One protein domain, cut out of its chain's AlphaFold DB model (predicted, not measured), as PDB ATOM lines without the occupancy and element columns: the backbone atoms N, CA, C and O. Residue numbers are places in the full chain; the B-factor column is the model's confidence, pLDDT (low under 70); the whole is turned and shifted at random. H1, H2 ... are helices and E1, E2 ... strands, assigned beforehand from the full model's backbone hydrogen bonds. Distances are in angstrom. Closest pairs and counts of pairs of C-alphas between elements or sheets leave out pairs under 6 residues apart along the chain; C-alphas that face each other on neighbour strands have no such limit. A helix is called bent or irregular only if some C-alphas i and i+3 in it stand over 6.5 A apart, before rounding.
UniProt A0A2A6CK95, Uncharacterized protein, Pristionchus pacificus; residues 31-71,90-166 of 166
ATOM      1  N   GLY A  31      11.370 -11.702   7.213       91.31
ATOM      2  CA  GLY A  31      10.420 -11.055   6.313       91.31
ATOM      3  C   GLY A  31      10.439  -9.533   6.433       91.31
ATOM      4  O   GLY A  31      10.449  -8.851   5.411       91.31
ATOM      5  N   PHE A  32      10.523  -8.993   7.654       91.81
ATOM      6  CA  PHE A  32      10.642  -7.550   7.884       91.81
ATOM      7  C   PHE A  32      11.885  -6.948   7.228       91.81
ATOM      8  O   PHE A  32      11.783  -5.903   6.597       91.81
ATOM      9  N   LEU A  33      13.045  -7.608   7.306       91.94
ATOM     10  CA  LEU A  33      14.267  -7.098   6.666       91.94
ATOM     11  C   LEU A  33      14.176  -7.020   5.131       91.94
ATOM     12  O   LEU A  33      14.993  -6.341   4.516       91.94
ATOM     13  N   GLY A  34      13.202  -7.701   4.519       88.19
ATOM     14  CA  GLY A  34      12.909  -7.614   3.087       88.19
ATOM     15  C   GLY A  34      11.821  -6.600   2.717       88.19
ATOM     16  O   GLY A  34      11.517  -6.460   1.532       88.19
ATOM     17  N   GLN A  35      11.199  -5.921   3.686       91.69
ATOM     18  CA  GLN A  35      10.108  -4.988   3.407       91.69
ATOM     19  C   GLN A  35      10.609  -3.660   2.820       91.69
ATOM     20  O   GLN A  35      11.687  -3.179   3.181       91.69
ATOM     21  N   PRO A  36       9.804  -3.012   1.955       89.75
ATOM     22  CA  PRO A  36      10.068  -1.645   1.528       89.75
ATOM     23  C   PRO A  36      10.207  -0.714   2.737       89.75
ATOM     24  O   PRO A  36       9.379  -0.744   3.641       89.75
ATOM     25  N   GLY A  37      11.249   0.116   2.739       92.19
ATOM     26  CA  GLY A  37      11.527   1.047   3.833       92.19
ATOM     27  C   GLY A  37      12.363   0.465   4.972       92.19
ATOM     28  O   GLY A  37      12.714   1.207   5.881       92.19
ATOM     29  N   ILE A  38      12.749  -0.812   4.932       95.12
ATOM     30  CA  ILE A  38      13.763  -1.362   5.835       95.12
ATOM     31  C   ILE A  38      15.040  -1.607   5.033       95.12
ATOM     32  O   ILE A  38      15.042  -2.275   4.002       95.12
ATOM     33  N   HIS A  39      16.145  -1.036   5.502       96.06
ATOM     34  CA  HIS A  39      17.426  -1.057   4.813       96.06
ATOM     35  C   HIS A  39      18.513  -1.640   5.715       96.06
ATOM     36  O   HIS A  39      18.656  -1.267   6.877       96.06
ATOM     37  N   THR A  40      19.324  -2.537   5.161       95.38
ATOM     38  CA  THR A  40      20.485  -3.111   5.843       95.38
ATOM     39  C   THR A  40      21.590  -3.405   4.832       95.38
ATOM     40  O   THR A  40      21.320  -3.878   3.730       95.38
ATOM     41  N   LEU A  41      22.848  -3.120   5.186       93.44
ATOM     42  CA  LEU A  41      23.993  -3.429   4.318       93.44
ATOM     43  C   LEU A  41      24.364  -4.913   4.336       93.44
ATOM     44  O   LEU A  41      24.953  -5.419   3.381       93.44
ATOM     45  N   ARG A  42      24.109  -5.597   5.455       93.25
ATOM     46  CA  ARG A  42      24.604  -6.951   5.722       93.25
ATOM     47  C   ARG A  42      23.515  -7.793   6.391       93.25
ATOM     48  O   ARG A  42      23.678  -8.157   7.553       93.25
ATOM     49  N   PRO A  43      22.432  -8.137   5.668       93.44
ATOM     50  CA  PRO A  43      21.259  -8.791   6.250       93.44
ATOM     51  C   PRO A  43      21.609 -10.069   7.023       93.44
ATOM     52  O   PRO A  43      21.163 -10.230   8.154       93.44
ATOM     53  N   THR A  44      22.475 -10.931   6.477       93.38
ATOM     54  CA  THR A  44      22.907 -12.170   7.147       93.38
ATOM     55  C   THR A  44      23.615 -11.902   8.479       93.38
ATOM     56  O   THR A  44      23.305 -12.539   9.477       93.38
ATOM     57  N   PHE A  45      24.524 -10.924   8.532       93.94
ATOM     58  CA  PHE A  45      25.243 -10.584   9.769       93.94
ATOM     59  C   PHE A  45      24.345  -9.855  10.779       93.94
ATOM     60  O   PHE A  45      24.501 -10.026  11.985       93.94
ATOM     61  N   THR A  46      23.380  -9.065  10.309       96.25
ATOM     62  CA  THR A  46      22.351  -8.469  11.170       96.25
ATOM     63  C   THR A  46      21.486  -9.552  11.815       96.25
ATOM     64  O   THR A  46      21.223  -9.498  13.015       96.25
ATOM     65  N   LEU A  47      21.097 -10.576  11.051       95.94
ATOM     66  CA  LEU A  47      20.370 -11.732  11.574       95.94
ATOM     67  C   LEU A  47      21.233 -12.582  12.521       95.94
ATOM     68  O   LEU A  47      20.726 -12.995  13.557       95.94
ATOM     69  N   GLU A  48      22.531 -12.768  12.247       94.75
ATOM     70  CA  GLU A  48      23.482 -13.408  13.180       94.75
ATOM     71  C   GLU A  48      23.503 -12.678  14.537       94.75
ATOM     72  O   GLU A  48      23.452 -13.320  15.587       94.75
ATOM     73  N   LYS A  49      23.514 -11.335  14.542       94.94
ATOM     74  CA  LYS A  49      23.434 -10.544  15.785       94.94
ATOM     75  C   LYS A  49      22.128 -10.790  16.538       94.94
ATOM     76  O   LYS A  49      22.164 -11.005  17.748       94.94
ATOM     77  N   ILE A  50      20.991 -10.765  15.840       94.88
ATOM     78  CA  ILE A  50      19.670 -11.016  16.440       94.88
ATOM     79  C   ILE A  50      19.624 -12.429  17.038       94.88
ATOM     80  O   ILE A  50      19.263 -12.581  18.203       94.88
ATOM     81  N   ALA A  51      20.089 -13.439  16.298       93.69
ATOM     82  CA  ALA A  51      20.197 -14.818  16.769       93.69
ATOM     83  C   ALA A  51      21.066 -14.932  18.031       93.69
ATOM     84  O   ALA A  51      20.676 -15.573  19.007       93.69
ATOM     85  N   GLY A  52      22.221 -14.263  18.057       91.94
ATOM     86  CA  GLY A  52      23.092 -14.237  19.230       91.94
ATOM     87  C   GLY A  52      22.432 -13.582  20.450       91.94
ATOM     88  O   GLY A  52      22.577 -14.074  21.571       91.94
ATOM     89  N   MET A  53      21.658 -12.510  20.249       92.94
ATOM     90  CA  MET A  53      20.874 -11.888  21.323       92.94
ATOM     91  C   MET A  53      19.756 -12.805  21.830       92.94
ATOM     92  O   MET A  53      19.562 -12.903  23.042       92.94
ATOM     93  N   MET A  54      19.058 -13.508  20.934       91.19
ATOM     94  CA  MET A  54      18.040 -14.503  21.291       91.19
ATOM     95  C   MET A  54      18.644 -15.651  22.107       91.19
ATOM     96  O   MET A  54      18.104 -16.010  23.151       91.19
ATOM     97  N   ALA A  55      19.795 -16.176  21.678       89.69
ATOM     98  CA  ALA A  55      20.505 -17.254  22.363       89.69
ATOM     99  C   ALA A  55      21.005 -16.841  23.758       89.69
ATOM    100  O   ALA A  55      20.957 -17.637  24.695       89.69
ATOM    101  N   ALA A  56      21.461 -15.595  23.917       87.94
ATOM    102  CA  ALA A  56      21.866 -15.051  25.214       87.94
ATOM    103  C   ALA A  56      20.670 -14.766  26.145       87.94
ATOM    104  O   ALA A  56      20.818 -14.796  27.370       87.94
ATOM    105  N   GLY A  57      19.496 -14.501  25.568       86.50
ATOM    106  CA  GLY A  57      18.246 -14.252  26.272       86.50
ATOM    107  C   GLY A  57      18.117 -12.846  26.867       86.50
ATOM    108  O   GLY A  57      19.076 -12.079  26.989       86.50
ATOM    109  N   SER A  58      16.895 -12.512  27.292       86.06
ATOM    110  CA  SER A  58      16.536 -11.179  27.801       86.06
ATOM    111  C   SER A  58      17.300 -10.745  29.054       86.06
ATOM    112  O   SER A  58      17.439  -9.555  29.306       86.06
ATOM    113  N   ASP A  59      17.811 -11.689  29.851       85.06
ATOM    114  CA  ASP A  59      18.552 -11.378  31.084       85.06
ATOM    115  C   ASP A  59      19.904 -10.713  30.798       85.06
ATOM    116  O   ASP A  59      20.480 -10.078  31.681       85.06
ATOM    117  N   ARG A  60      20.393 -10.851  29.559       84.88
ATOM    118  CA  ARG A  60      21.624 -10.237  29.056       84.88
ATOM    119  C   ARG A  60      21.364  -8.987  28.218       84.88
ATOM    120  O   ARG A  60      22.329  -8.387  27.752       84.88
ATOM    121  N   LEU A  61      20.101  -8.608  28.018       87.31
ATOM    122  CA  LEU A  61      19.691  -7.530  27.124       87.31
ATOM    123  C   LEU A  61      19.488  -6.211  27.877       87.31
ATOM    124  O   LEU A  61      18.764  -6.150  28.872       87.31
ATOM    125  N   SER A  62      20.053  -5.144  27.327       87.81
ATOM    126  CA  SER A  62      19.720  -3.756  27.633       87.81
ATOM    127  C   SER A  62      19.228  -3.053  26.370       87.81
ATOM    128  O   SER A  62      19.691  -3.327  25.262       87.81
ATOM    129  N   ILE A  63      18.274  -2.139  26.536       88.56
ATOM    130  CA  ILE A  63      17.709  -1.338  25.447       88.56
ATOM    131  C   ILE A  63      17.963   0.127  25.778       88.56
ATOM    132  O   ILE A  63      17.635   0.584  26.872       88.56
ATOM    133  N   ILE A  64      18.547   0.860  24.835       86.94
ATOM    134  CA  ILE A  64      18.728   2.307  24.920       86.94
ATOM    135  C   ILE A  64      17.916   2.941  23.801       86.94
ATOM    136  O   ILE A  64      18.137   2.646  22.628       86.94
ATOM    137  N   SER A  65      17.005   3.836  24.176       85.81
ATOM    138  CA  SER A  65      16.285   4.676  23.226       85.81
ATOM    139  C   SER A  65      16.793   6.110  23.286       85.81
ATOM    140  O   SER A  65      16.897   6.707  24.359       85.81
ATOM    141  N   ARG A  66      17.124   6.645  22.116       83.06
ATOM    142  CA  ARG A  66      17.465   8.045  21.850       83.06
ATOM    143  C   ARG A  66      16.554   8.629  20.770       83.06
ATOM    144  O   ARG A  66      16.974   9.507  20.036       83.06
ATOM    145  N   VAL A  67      15.349   8.081  20.645       74.94
ATOM    146  CA  VAL A  67      14.320   8.580  19.733       74.94
ATOM    147  C   VAL A  67      13.306   9.366  20.550       74.94
ATOM    148  O   VAL A  67      12.774   8.838  21.536       74.94
ATOM    149  N   ASP A  68      12.984  10.574  20.103       63.75
ATOM    150  CA  ASP A  68      11.851  11.343  20.619       63.75
ATOM    151  C   ASP A  68      10.541  10.777  20.030       63.75
ATOM    152  O   ASP A  68      10.001  11.271  19.036       63.75
ATOM    153  N   HIS A  69      10.039   9.678  20.609       52.75
ATOM    154  CA  HIS A  69       8.828   8.980  20.165       52.75
ATOM    155  C   HIS A  69       7.778   8.893  21.295       52.75
ATOM    156  O   HIS A  69       8.115   8.624  22.443       52.75
ATOM    157  N   PRO A  70       6.465   9.013  21.022       45.34
ATOM    158  CA  PRO A  70       5.418   8.872  22.051       45.34
ATOM    159  C   PRO A  70       5.301   7.467  22.682       45.34
ATOM    160  O   PRO A  70       4.556   7.278  23.633       45.34
ATOM    161  N   LEU A  71       6.034   6.473  22.165       45.09
ATOM    162  CA  LEU A  71       6.157   5.134  22.771       45.09
ATOM    163  C   LEU A  71       7.447   4.979  23.595       45.09
ATOM    164  O   LEU A  71       7.642   3.951  24.236       45.09
ATOM    165  N   THR A  90      25.253  -3.163  32.629       61.50
ATOM    166  CA  THR A  90      25.927  -3.896  33.701       61.50
ATOM    167  C   THR A  90      26.770  -5.015  33.092       61.50
ATOM    168  O   THR A  90      26.482  -5.479  31.990       61.50
ATOM    169  N   GLU A  91      27.763  -5.532  33.820       64.88
ATOM    170  CA  GLU A  91      28.502  -6.740  33.397       64.88
ATOM    171  C   GLU A  91      27.563  -7.922  33.091       64.88
ATOM    172  O   GLU A  91      27.862  -8.787  32.267       64.88
ATOM    173  N   SER A  92      26.391  -7.947  33.732       69.12
ATOM    174  CA  SER A  92      25.363  -8.949  33.491       69.12
ATOM    175  C   SER A  92      24.534  -8.710  32.225       69.12
ATOM    176  O   SER A  92      24.071  -9.701  31.664       69.12
ATOM    177  N   ARG A  93      24.380  -7.466  31.748       75.75
ATOM    178  CA  ARG A  93      23.596  -7.078  30.560       75.75
ATOM    179  C   ARG A  93      24.490  -6.465  29.488       75.75
ATOM    180  O   ARG A  93      24.525  -5.254  29.278       75.75
ATOM    181  N   TYR A  94      25.242  -7.337  28.833       82.06
ATOM    182  CA  TYR A  94      26.261  -6.966  27.856       82.06
ATOM    183  C   TYR A  94      25.750  -6.923  26.408       82.06
ATOM    184  O   TYR A  94      26.507  -6.530  25.526       82.06
ATOM    185  N   ASN A  95      24.505  -7.331  26.137       89.50
ATOM    186  CA  ASN A  95      23.894  -7.182  24.817       89.50
ATOM    187  C   ASN A  95      23.046  -5.921  24.773       89.50
ATOM    188  O   ASN A  95      22.274  -5.654  25.693       89.50
ATOM    189  N   LEU A  96      23.167  -5.164  23.690       91.62
ATOM    190  CA  LEU A  96      22.613  -3.825  23.598       91.62
ATOM    191  C   LEU A  96      21.814  -3.632  22.313       91.62
ATOM    192  O   LEU A  96      22.358  -3.766  21.221       91.62
ATOM    193  N   ILE A  97      20.548  -3.243  22.439       93.25
ATOM    194  CA  ILE A  97      19.781  -2.670  21.327       93.25
ATOM    195  C   ILE A  97      19.795  -1.152  21.482       93.25
ATOM    196  O   ILE A  97      19.384  -0.629  22.519       93.25
ATOM    197  N   ILE A  98      20.264  -0.451  20.452       92.94
ATOM    198  CA  ILE A  98      20.246   1.012  20.383       92.94
ATOM    199  C   ILE A  98      19.202   1.426  19.354       92.94
ATOM    200  O   ILE A  98      19.305   1.050  18.188       92.94
ATOM    201  N   LEU A  99      18.228   2.216  19.789       94.00
ATOM    202  CA  LEU A  99      17.241   2.874  18.941       94.00
ATOM    203  C   LEU A  99      17.599   4.358  18.867       94.00
ATOM    204  O   LEU A  99      17.661   5.013  19.909       94.00
ATOM    205  N   ALA A 100      17.848   4.893  17.676       92.25
ATOM    206  CA  ALA A 100      18.181   6.309  17.513       92.25
ATOM    207  C   ALA A 100      17.666   6.877  16.187       92.25
ATOM    208  O   ALA A 100      17.528   6.161  15.202       92.25
ATOM    209  N   ASP A 101      17.405   8.176  16.161       91.56
ATOM    210  CA  ASP A 101      16.976   8.943  14.982       91.56
ATOM    211  C   ASP A 101      18.118   9.764  14.357       91.56
ATOM    212  O   ASP A 101      17.926  10.498  13.389       91.56
ATOM    213  N   SER A 102      19.323   9.650  14.916       90.94
ATOM    214  CA  SER A 102      20.501  10.406  14.507       90.94
ATOM    215  C   SER A 102      21.785   9.626  14.780       90.94
ATOM    216  O   SER A 102      21.878   8.821  15.715       90.94
ATOM    217  N   THR A 103      22.806   9.856  13.957       90.88
ATOM    218  CA  THR A 103      24.118   9.217  14.125       90.88
ATOM    219  C   THR A 103      24.857   9.741  15.355       90.88
ATOM    220  O   THR A 103      25.595   9.005  16.010       90.88
ATOM    221  N   GLU A 104      24.612  10.998  15.713       89.62
ATOM    222  CA  GLU A 104      25.189  11.685  16.866       89.62
ATOM    223  C   GLU A 104      24.692  11.066  18.175       89.62
ATOM    224  O   GLU A 104      25.479  10.861  19.101       89.62
ATOM    225  N   ALA A 105      23.411  10.692  18.241       84.62
ATOM    226  CA  ALA A 105      22.837  10.037  19.410       84.62
ATOM    227  C   ALA A 105      23.540   8.712  19.739       84.62
ATOM    228  O   ALA A 105      23.822   8.440  20.909       84.62
ATOM    229  N   VAL A 106      23.885   7.916  18.722       85.62
ATOM    230  CA  VAL A 106      24.623   6.655  18.902       85.62
ATOM    231  C   VAL A 106      26.044   6.906  19.402       85.62
ATOM    232  O   VAL A 106      26.514   6.179  20.271       85.62
ATOM    233  N   ALA A 107      26.712   7.959  18.921       83.94
ATOM    234  CA  ALA A 107      28.087   8.278  19.313       83.94
ATOM    235  C   ALA A 107      28.243   8.578  20.818       83.94
ATOM    236  O   ALA A 107      29.331   8.430  21.371       83.94
ATOM    237  N   THR A 108      27.160   8.967  21.495       81.31
ATOM    238  CA  THR A 108      27.152   9.197  22.951       81.31
ATOM    239  C   THR A 108      27.009   7.917  23.781       81.31
ATOM    240  O   THR A 108      27.152   7.955  25.006       81.31
ATOM    241  N   VAL A 109      26.711   6.779  23.148       82.62
ATOM    242  CA  VAL A 109      26.493   5.504  23.833       82.62
ATOM    243  C   VAL A 109      27.820   4.774  24.004       82.62
ATOM    244  O   VAL A 109      28.498   4.427  23.040       82.62
ATOM    245  N   LYS A 110      28.184   4.490  25.256       82.81
ATOM    246  CA  LYS A 110      29.357   3.671  25.574       82.81
ATOM    247  C   LYS A 110      29.031   2.198  25.344       82.81
ATOM    248  O   LYS A 110      28.468   1.552  26.219       82.81
ATOM    249  N   GLU A 111      29.381   1.675  24.176       81.75
ATOM    250  CA  GLU A 111      29.140   0.267  23.861       81.75
ATOM    251  C   GLU A 111      30.015  -0.687  24.694       81.75
ATOM    252  O   GLU A 111      31.160  -0.362  25.030       81.75
ATOM    253  N   PRO A 112      29.490  -1.875  25.032       79.75
ATOM    254  CA  PRO A 112      30.266  -2.915  25.691       79.75
ATOM    255  C   PRO A 112      31.379  -3.429  24.762       79.75
ATOM    256  O   PRO A 112      31.163  -3.670  23.578       79.75
ATOM    257  N   THR A 113      32.584  -3.613  25.304       70.94
ATOM    258  CA  THR A 113      33.791  -3.981  24.536       70.94
ATOM    259  C   THR A 113      34.185  -5.459  24.665       70.94
ATOM    260  O   THR A 113      35.248  -5.864  24.196       70.94
ATOM    261  N   GLY A 114      33.350  -6.280  25.312       73.44
ATOM    262  CA  GLY A 114      33.612  -7.707  25.517       73.44
ATOM    263  C   GLY A 114      33.404  -8.542  24.250       73.44
ATOM    264  O   GLY A 114      32.537  -8.244  23.438       73.44
ATOM    265  N   TRP A 115      34.153  -9.640  24.100       69.06
ATOM    266  CA  TRP A 115      34.056 -10.528  22.927       69.06
ATOM    267  C   TRP A 115      32.699 -11.229  22.777       69.06
ATOM    268  O   TRP A 115      32.373 -11.707  21.696       69.06
ATOM    269  N   THR A 116      31.916 -11.296  23.852       75.81
ATOM    270  CA  THR A 116      30.558 -11.858  23.863       75.81
ATOM    271  C   THR A 116      29.474 -10.791  23.738       75.81
ATOM    272  O   THR A 116      28.295 -11.135  23.708       75.81
ATOM    273  N   ALA A 117      29.852  -9.512  23.707       86.06
ATOM    274  CA  ALA A 117      28.917  -8.404  23.671       86.06
ATOM    275  C   ALA A 117      28.406  -8.160  22.255       86.06
ATOM    276  O   ALA A 117      29.182  -7.966  21.320       86.06
ATOM    277  N   ILE A 118      27.084  -8.164  22.105       92.00
ATOM    278  CA  ILE A 118      26.426  -7.919  20.826       92.00
ATOM    279  C   ILE A 118      25.702  -6.581  20.912       92.00
ATOM    280  O   ILE A 118      24.814  -6.413  21.745       92.00
ATOM    281  N   THR A 119      26.039  -5.656  20.017       93.75
ATOM    282  CA  THR A 119      25.276  -4.417  19.821       93.75
ATOM    283  C   THR A 119      24.519  -4.479  18.498       93.75
ATOM    284  O   THR A 119      25.125  -4.699  17.442       93.75
ATOM    285  N   LEU A 120      23.206  -4.258  18.558       95.81
ATOM    286  CA  LEU A 120      22.320  -4.078  17.413       95.81
ATOM    287  C   LEU A 120      21.857  -2.620  17.374       95.81
ATOM    288  O   LEU A 120      21.196  -2.144  18.298       95.81
ATOM    289  N   ARG A 121      22.205  -1.910  16.305       95.81
ATOM    290  CA  ARG A 121      21.874  -0.492  16.125       95.81
ATOM    291  C   ARG A 121      20.758  -0.347  15.099       95.81
ATOM    292  O   ARG A 121      20.942  -0.729  13.943       95.81
ATOM    293  N   ILE A 122      19.638   0.234  15.511       96.38
ATOM    294  CA  ILE A 122      18.475   0.495  14.662       96.38
ATOM    295  C   ILE A 122      18.273   2.007  14.548       96.38
ATOM    296  O   ILE A 122      18.060   2.694  15.549       96.38
ATOM    297  N   GLY A 123      18.381   2.510  13.321       95.62
ATOM    298  CA  GLY A 123      18.235   3.919  12.977       95.62
ATOM    299  C   GLY A 123      16.863   4.217  12.385       95.62
ATOM    300  O   GLY A 123      16.413   3.473  11.517       95.62
ATOM    301  N   PHE A 124      16.224   5.310  12.795       95.19
ATOM    302  CA  PHE A 124      14.986   5.815  12.192       95.19
ATOM    303  C   PHE A 124      15.297   7.034  11.330       95.19
ATOM    304  O   PHE A 124      15.796   8.039  11.826       95.19
ATOM    305  N   LEU A 125      15.030   6.935  10.032       93.06
ATOM    306  CA  LEU A 125      15.374   7.961   9.048       93.06
ATOM    307  C   LEU A 125      14.269   9.011   8.880       93.06
ATOM    308  O   LEU A 125      14.546  10.130   8.451       93.06
ATOM    309  N   ASP A 126      13.023   8.650   9.202       90.00
ATOM    310  CA  ASP A 126      11.856   9.536   9.131       90.00
ATOM    311  C   ASP A 126      11.705  10.249   7.770       90.00
ATOM    312  O   ASP A 126      11.550  11.464   7.671       90.00
ATOM    313  N   GLY A 127      11.834   9.486   6.686       86.19
ATOM    314  CA  GLY A 127      11.681   9.952   5.309       86.19
ATOM    315  C   GLY A 127      12.888  10.696   4.726       86.19
ATOM    316  O   GLY A 127      12.868  11.017   3.537       86.19
ATOM    317  N   GLN A 128      13.957  10.932   5.497       90.69
ATOM    318  CA  GLN A 128      15.172  11.643   5.055       90.69
ATOM    319  C   GLN A 128      16.094  10.746   4.211       90.69
ATOM    320  O   GLN A 128      17.223  10.429   4.589       90.69
ATOM    321  N   MET A 129      15.595  10.287   3.062       93.56
ATOM    322  CA  MET A 129      16.278   9.320   2.188       93.56
ATOM    323  C   MET A 129      17.647   9.796   1.684       93.56
ATOM    324  O   MET A 129      18.507   8.971   1.376       93.56
ATOM    325  N   ASP A 130      17.885  11.106   1.648       96.12
ATOM    326  CA  ASP A 130      19.183  11.719   1.351       96.12
ATOM    327  C   ASP A 130      20.275  11.327   2.361       96.12
ATOM    328  O   ASP A 130      21.450  11.231   2.000       96.12
ATOM    329  N   LYS A 131      19.896  11.005   3.604       95.25
ATOM    330  CA  LYS A 131      20.803  10.571   4.677       95.25
ATOM    331  C   LYS A 131      20.966   9.055   4.772       95.25
ATOM    332  O   LYS A 131      21.737   8.582   5.608       95.25
ATOM    333  N   LEU A 132      20.296   8.273   3.919       95.31
ATOM    334  CA  LEU A 132      20.299   6.808   4.009       95.31
ATOM    335  C   LEU A 132      21.723   6.228   4.024       95.31
ATOM    336  O   LEU A 132      22.035   5.381   4.856       95.31
ATOM    337  N   THR A 133      22.610   6.713   3.152       95.56
ATOM    338  CA  THR A 133      24.007   6.246   3.086       95.56
ATOM    339  C   THR A 133      24.776   6.539   4.376       95.56
ATOM    340  O   THR A 133      25.526   5.688   4.852       95.56
ATOM    341  N   GLN A 134      24.571   7.719   4.969       95.25
ATOM    342  CA  GLN A 134      25.168   8.078   6.256       95.25
ATOM    343  C   GLN A 134      24.660   7.144   7.359       95.25
ATOM    344  O   GLN A 134      25.461   6.608   8.125       95.25
ATOM    345  N   PHE A 135      23.355   6.883   7.406       96.25
ATOM    346  CA  PHE A 135      22.758   5.995   8.403       96.25
ATOM    347  C   PHE A 135      23.260   4.556   8.250       96.25
ATOM    348  O   PHE A 135      23.688   3.949   9.228       96.25
ATOM    349  N   LEU A 136      23.315   4.029   7.027       96.12
ATOM    350  CA  LEU A 136      23.823   2.683   6.751       96.12
ATOM    351  C   LEU A 136      25.300   2.498   7.144       96.12
ATOM    352  O   LEU A 136      25.734   1.367   7.341       96.12
ATOM    353  N   SER A 137      26.077   3.579   7.287       95.06
ATOM    354  CA  SER A 137      27.463   3.495   7.775       95.06
ATOM    355  C   SER A 137      27.579   3.265   9.290       95.06
ATOM    356  O   SER A 137      28.612   2.786   9.756       95.06
ATOM    357  N   VAL A 138      26.528   3.581  10.054       95.06
ATOM    358  CA  VAL A 138      26.522   3.542  11.528       95.06
ATOM    359  C   VAL A 138      25.588   2.456  12.066       95.06
ATOM    360  O   VAL A 138      25.930   1.775  13.038       95.06
ATOM    361  N   PHE A 139      24.424   2.295  11.440       96.62
ATOM    362  CA  PHE A 139      23.345   1.419  11.878       96.62
ATOM    363  C   PHE A 139      23.367   0.062  11.167       96.62
ATOM    364  O   PHE A 139      23.683  -0.038   9.983       96.62
ATOM    365  N   ASP A 140      22.974  -0.988  11.890       96.88
ATOM    366  CA  ASP A 140      22.802  -2.334  11.330       96.88
ATOM    367  C   ASP A 140      21.493  -2.445  10.529       96.88
ATOM    368  O   ASP A 140      21.415  -3.166   9.525       96.88
ATOM    369  N   ILE A 141      20.469  -1.723  10.992       97.38
ATOM    370  CA  ILE A 141      19.133  -1.619  10.403       97.38
ATOM    371  C   ILE A 141      18.765  -0.138  10.334       97.38
ATOM    372  O   ILE A 141      18.872   0.571  11.330       97.38
ATOM    373  N   VAL A 142      18.298   0.321   9.179       96.81
ATOM    374  CA  VAL A 142      17.735   1.660   8.992       96.81
ATOM    375  C   VAL A 142      16.287   1.515   8.557       96.81
ATOM    376  O   VAL A 142      15.999   0.865   7.555       96.81
ATOM    377  N   ILE A 143      15.383   2.114   9.316       95.81
ATOM    378  CA  ILE A 143      13.953   2.147   9.050       95.81
ATOM    379  C   ILE A 143      13.642   3.522   8.463       95.81
ATOM    380  O   ILE A 143      13.939   4.549   9.067       95.81
ATOM    381  N   ALA A 144      13.106   3.544   7.248       92.75
ATOM    382  CA  ALA A 144      12.800   4.760   6.509       92.75
ATOM    383  C   ALA A 144      11.648   5.546   7.148       92.75
ATOM    384  O   ALA A 144      11.594   6.760   7.000       92.75
ATOM    385  N   ASP A 145      10.746   4.875   7.862       85.75
ATOM    386  CA  ASP A 145       9.634   5.483   8.589       85.75
ATOM    387  C   ASP A 145       9.876   5.500  10.115       85.75
ATOM    388  O   ASP A 145      10.962   5.181  10.600       85.75
ATOM    389  N   ARG A 146       8.861   5.911  10.887       78.00
ATOM    390  CA  ARG A 146       8.863   5.861  12.365       78.00
ATOM    391  C   ARG A 146       8.255   4.561  12.918       78.00
ATOM    392  O   ARG A 146       7.820   4.511  14.067       78.00
ATOM    393  N   GLY A 147       8.147   3.518  12.099       83.88
ATOM    394  CA  GLY A 147       7.483   2.272  12.452       83.88
ATOM    395  C   GLY A 147       8.249   1.481  13.511       83.88
ATOM    396  O   GLY A 147       9.396   1.094  13.319       83.88
ATOM    397  N   MET A 148       7.584   1.155  14.621       87.12
ATOM    398  CA  MET A 148       8.165   0.357  15.712       87.12
ATOM    399  C   MET A 148       7.952  -1.158  15.562       87.12
ATOM    400  O   MET A 148       8.393  -1.924  16.414       87.12
ATOM    401  N   ASN A 149       7.320  -1.610  14.475       90.00
ATOM    402  CA  ASN A 149       6.936  -3.013  14.290       90.00
ATOM    403  C   ASN A 149       8.143  -3.963  14.318       90.00
ATOM    404  O   ASN A 149       8.142  -4.933  15.074       90.00
ATOM    405  N   LEU A 150       9.187  -3.668  13.537       92.44
ATOM    406  CA  LEU A 150      10.393  -4.497  13.501       92.44
ATOM    407  C   LEU A 150      11.160  -4.478  14.842       92.44
ATOM    408  O   LEU A 150      11.421  -5.560  15.372       92.44
ATOM    409  N   PRO A 151      11.489  -3.310  15.437       93.25
ATOM    410  CA  PRO A 151      12.135  -3.259  16.748       93.25
ATOM    411  C   PRO A 151      11.377  -4.042  17.823       93.25
ATOM    412  O   PRO A 151      11.980  -4.837  18.544       93.25
ATOM    413  N   MET A 152      10.054  -3.860  17.901       92.88
ATOM    414  CA  MET A 152       9.224  -4.554  18.884       92.88
ATOM    415  C   MET A 152       9.221  -6.061  18.647       92.88
ATOM    416  O   MET A 152       9.416  -6.813  19.598       92.88
ATOM    417  N   ARG A 153       9.111  -6.510  17.390       93.00
ATOM    418  CA  ARG A 153       9.146  -7.940  17.065       93.00
ATOM    419  C   ARG A 153      10.462  -8.602  17.477       93.00
ATOM    420  O   ARG A 153      10.437  -9.693  18.039       93.00
ATOM    421  N   ILE A 154      11.597  -7.935  17.250       93.12
ATOM    422  CA  ILE A 154      12.920  -8.422  17.682       93.12
ATOM    423  C   ILE A 154      12.969  -8.576  19.207       93.12
ATOM    424  O   ILE A 154      13.389  -9.617  19.712       93.12
ATOM    425  N   ILE A 155      12.520  -7.558  19.948       91.69
ATOM    426  CA  ILE A 155      12.520  -7.578  21.417       91.69
ATOM    427  C   ILE A 155      11.615  -8.697  21.946       91.69
ATOM    428  O   ILE A 155      12.030  -9.459  22.821       91.69
ATOM    429  N   GLU A 156      10.403  -8.825  21.405       91.50
ATOM    430  CA  GLU A 156       9.451  -9.879  21.769       91.50
ATOM    431  C   GLU A 156      10.049 -11.274  21.587       91.50
ATOM    432  O   GLU A 156       9.911 -12.123  22.469       91.50
ATOM    433  N   GLU A 157      10.753 -11.512  20.483       90.06
ATOM    434  CA  GLU A 157      11.347 -12.813  20.177       90.06
ATOM    435  C   GLU A 157      12.525 -13.157  21.104       90.06
ATOM    436  O   GLU A 157      12.621 -14.288  21.599       90.06
ATOM    437  N   ILE A 158      13.365 -12.172  21.445       88.25
ATOM    438  CA  ILE A 158      14.436 -12.340  22.444       88.25
ATOM    439  C   ILE A 158      13.842 -12.687  23.818       88.25
ATOM    440  O   ILE A 158      14.349 -13.564  24.524       88.25
ATOM    441  N   VAL A 159      12.748 -12.027  24.204       87.81
ATOM    442  CA  VAL A 159      12.056 -12.287  25.476       87.81
ATOM    443  C   VAL A 159      11.354 -13.650  25.464       87.81
ATOM    444  O   VAL A 159      11.371 -14.362  26.474       87.81
ATOM    445  N   ALA A 160      10.764 -14.053  24.338       84.88
ATOM    446  CA  ALA A 160      10.033 -15.310  24.198       84.88
ATOM    447  C   ALA A 160      10.949 -16.544  24.216       84.88
ATOM    448  O   ALA A 160      10.588 -17.549  24.832       84.88
ATOM    449  N   THR A 161      12.146 -16.461  23.628       75.62
ATOM    450  CA  THR A 161      13.120 -17.572  23.558       75.62
ATOM    451  C   THR A 161      13.482 -18.129  24.946       75.62
ATOM    452  O   THR A 161      13.713 -19.327  25.109       75.62
ATOM    453  N   LYS A 162      13.416 -17.304  26.000       60.97
ATOM    454  CA  LYS A 162      13.628 -17.741  27.391       60.97
ATOM    455  C   LYS A 162      12.565 -18.724  27.900       60.97
ATOM    456  O   LYS A 162      12.868 -19.547  28.760       60.97
ATOM    457  N   LYS A 163      11.323 -18.639  27.412       51.25
ATOM    458  CA  LYS A 163      10.217 -19.487  27.893       51.25
ATOM    459  C   LYS A 163      10.310 -20.932  27.404       51.25
ATOM    460  O   LYS A 163       9.692 -21.787  28.018       51.25
ATOM    461  N   VAL A 164      11.054 -21.194  26.331       51.94
ATOM    462  CA  VAL A 164      11.176 -22.534  25.730       51.94
ATOM    463  C   VAL A 164      12.295 -23.359  26.384       51.94
ATOM    464  O   VAL A 164      12.241 -24.581  26.368       51.94
ATOM    465  N   ASN A 165      13.276 -22.700  27.013       46.56
ATOM    466  CA  ASN A 165      14.449 -23.341  27.627       46.56
ATOM    467  C   ASN A 165      14.364 -23.454  29.168       46.56
ATOM    468  O   ASN A 165      15.397 -23.554  29.833       46.56
ATOM    469  N   ARG A 166      13.157 -23.401  29.744       41.25
ATOM    470  CA  ARG A 166      12.866 -23.702  31.159       41.25
ATOM    471  C   ARG A 166      11.873 -24.846  31.242       41.25
ATOM    472  O   ARG A 166      12.038 -25.663  32.170       41.25
TER     473      ARG A 166
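AT A GLANCE: This is residues 31 to 71 and 90 to 166 of the 166 residues of an uncharacterized protein of Pristionchus pacificus (UniProt A0A2A6CK95). A twisted sheet of four strands, whose lines turn by 42 degrees from edge to edge, forms the core, with helices on both of its faces: the two longest, H1 and H4, on one face, and the shorter H2 and H3 on the other. Before H1, residues 31 to 42 hold no named element, but residues 38 to 39 pair antiparallel with residues 142 to 143 of E4. The printed part has 118 residues, with four named helices and four named strands in the order H1 E1 E2 H2 E3 H3 E4 H4; across the parallel sheet the order is E1, E2, E3, E4. The class is mixed, helices and strands, and the whole is compact, with a radius of gyration of the C-alphas of 13.9 A and spans of 45 by 30 by 30 A.

IN THESE COORDINATES: Find C-alpha 43 at (21.259, -8.791, 6.250); from there H1 runs 20.0 A to residue 56. Next look for E1 at residues 61 to 66, 16.6 A, then, beyond the cut, E2 at residues 95 to 100, 16.4 A. H2 is residues 103 to 107, and E3, residues 119 to 124, ends at C-alpha 124 (14.986, 5.815, 12.192). H3, residues 129 to 138, is irregular: C-alphas 130 and 133 are 7.5 A apart. E4 is residues 141 to 143, and H4, residues 149 to 164, runs 23.0 A to C-alpha 164 at (11.176, -22.534, 25.730).

HOW THE PARTS SIT: Start at the sheet: E1 and E2 are parallel at 15 degrees, with N 62 and O 95 2.8 A apart, within hydrogen-bond range. Between E2 and E3 look at N 122 and O 98, 2.8 A; between E3 and E4, at N 143 and O 123, 2.8 A. H1 is on the sheet at a height of 9.5 A, slantwise to the strands. On the same face, H4 touches H1 at a steep tilt of 39 degrees, the same way; the closest C-alphas, of Met 54 and Ile 158, are 4.4 A apart. On the opposite face, H2 and H3 are close but not clearly touching, with C-alphas 103 and 138 6.7 A apart. E2, H2, E3 and E3, H3, E4 are strand-helix-strand units, parallel neighbour strands joined through a helix, with right-handed crossovers. Each O i to N i+4 pair is within range in H1 and H2, against 3 of 6 in H3 and 9 of 12 in H4.

THE WHOLE: The farthest C-alphas, of Asp 130 and Arg 166, are 46.7 A apart. Residues 72 to 89 are not printed, and C-alphas 71 and 90 are 24.3 A apart across that cut. The link from H2 to E3 is long. Expect pLDDT under 70 at residues 68 to 71, 90 to 92, 115 and 162 to 166.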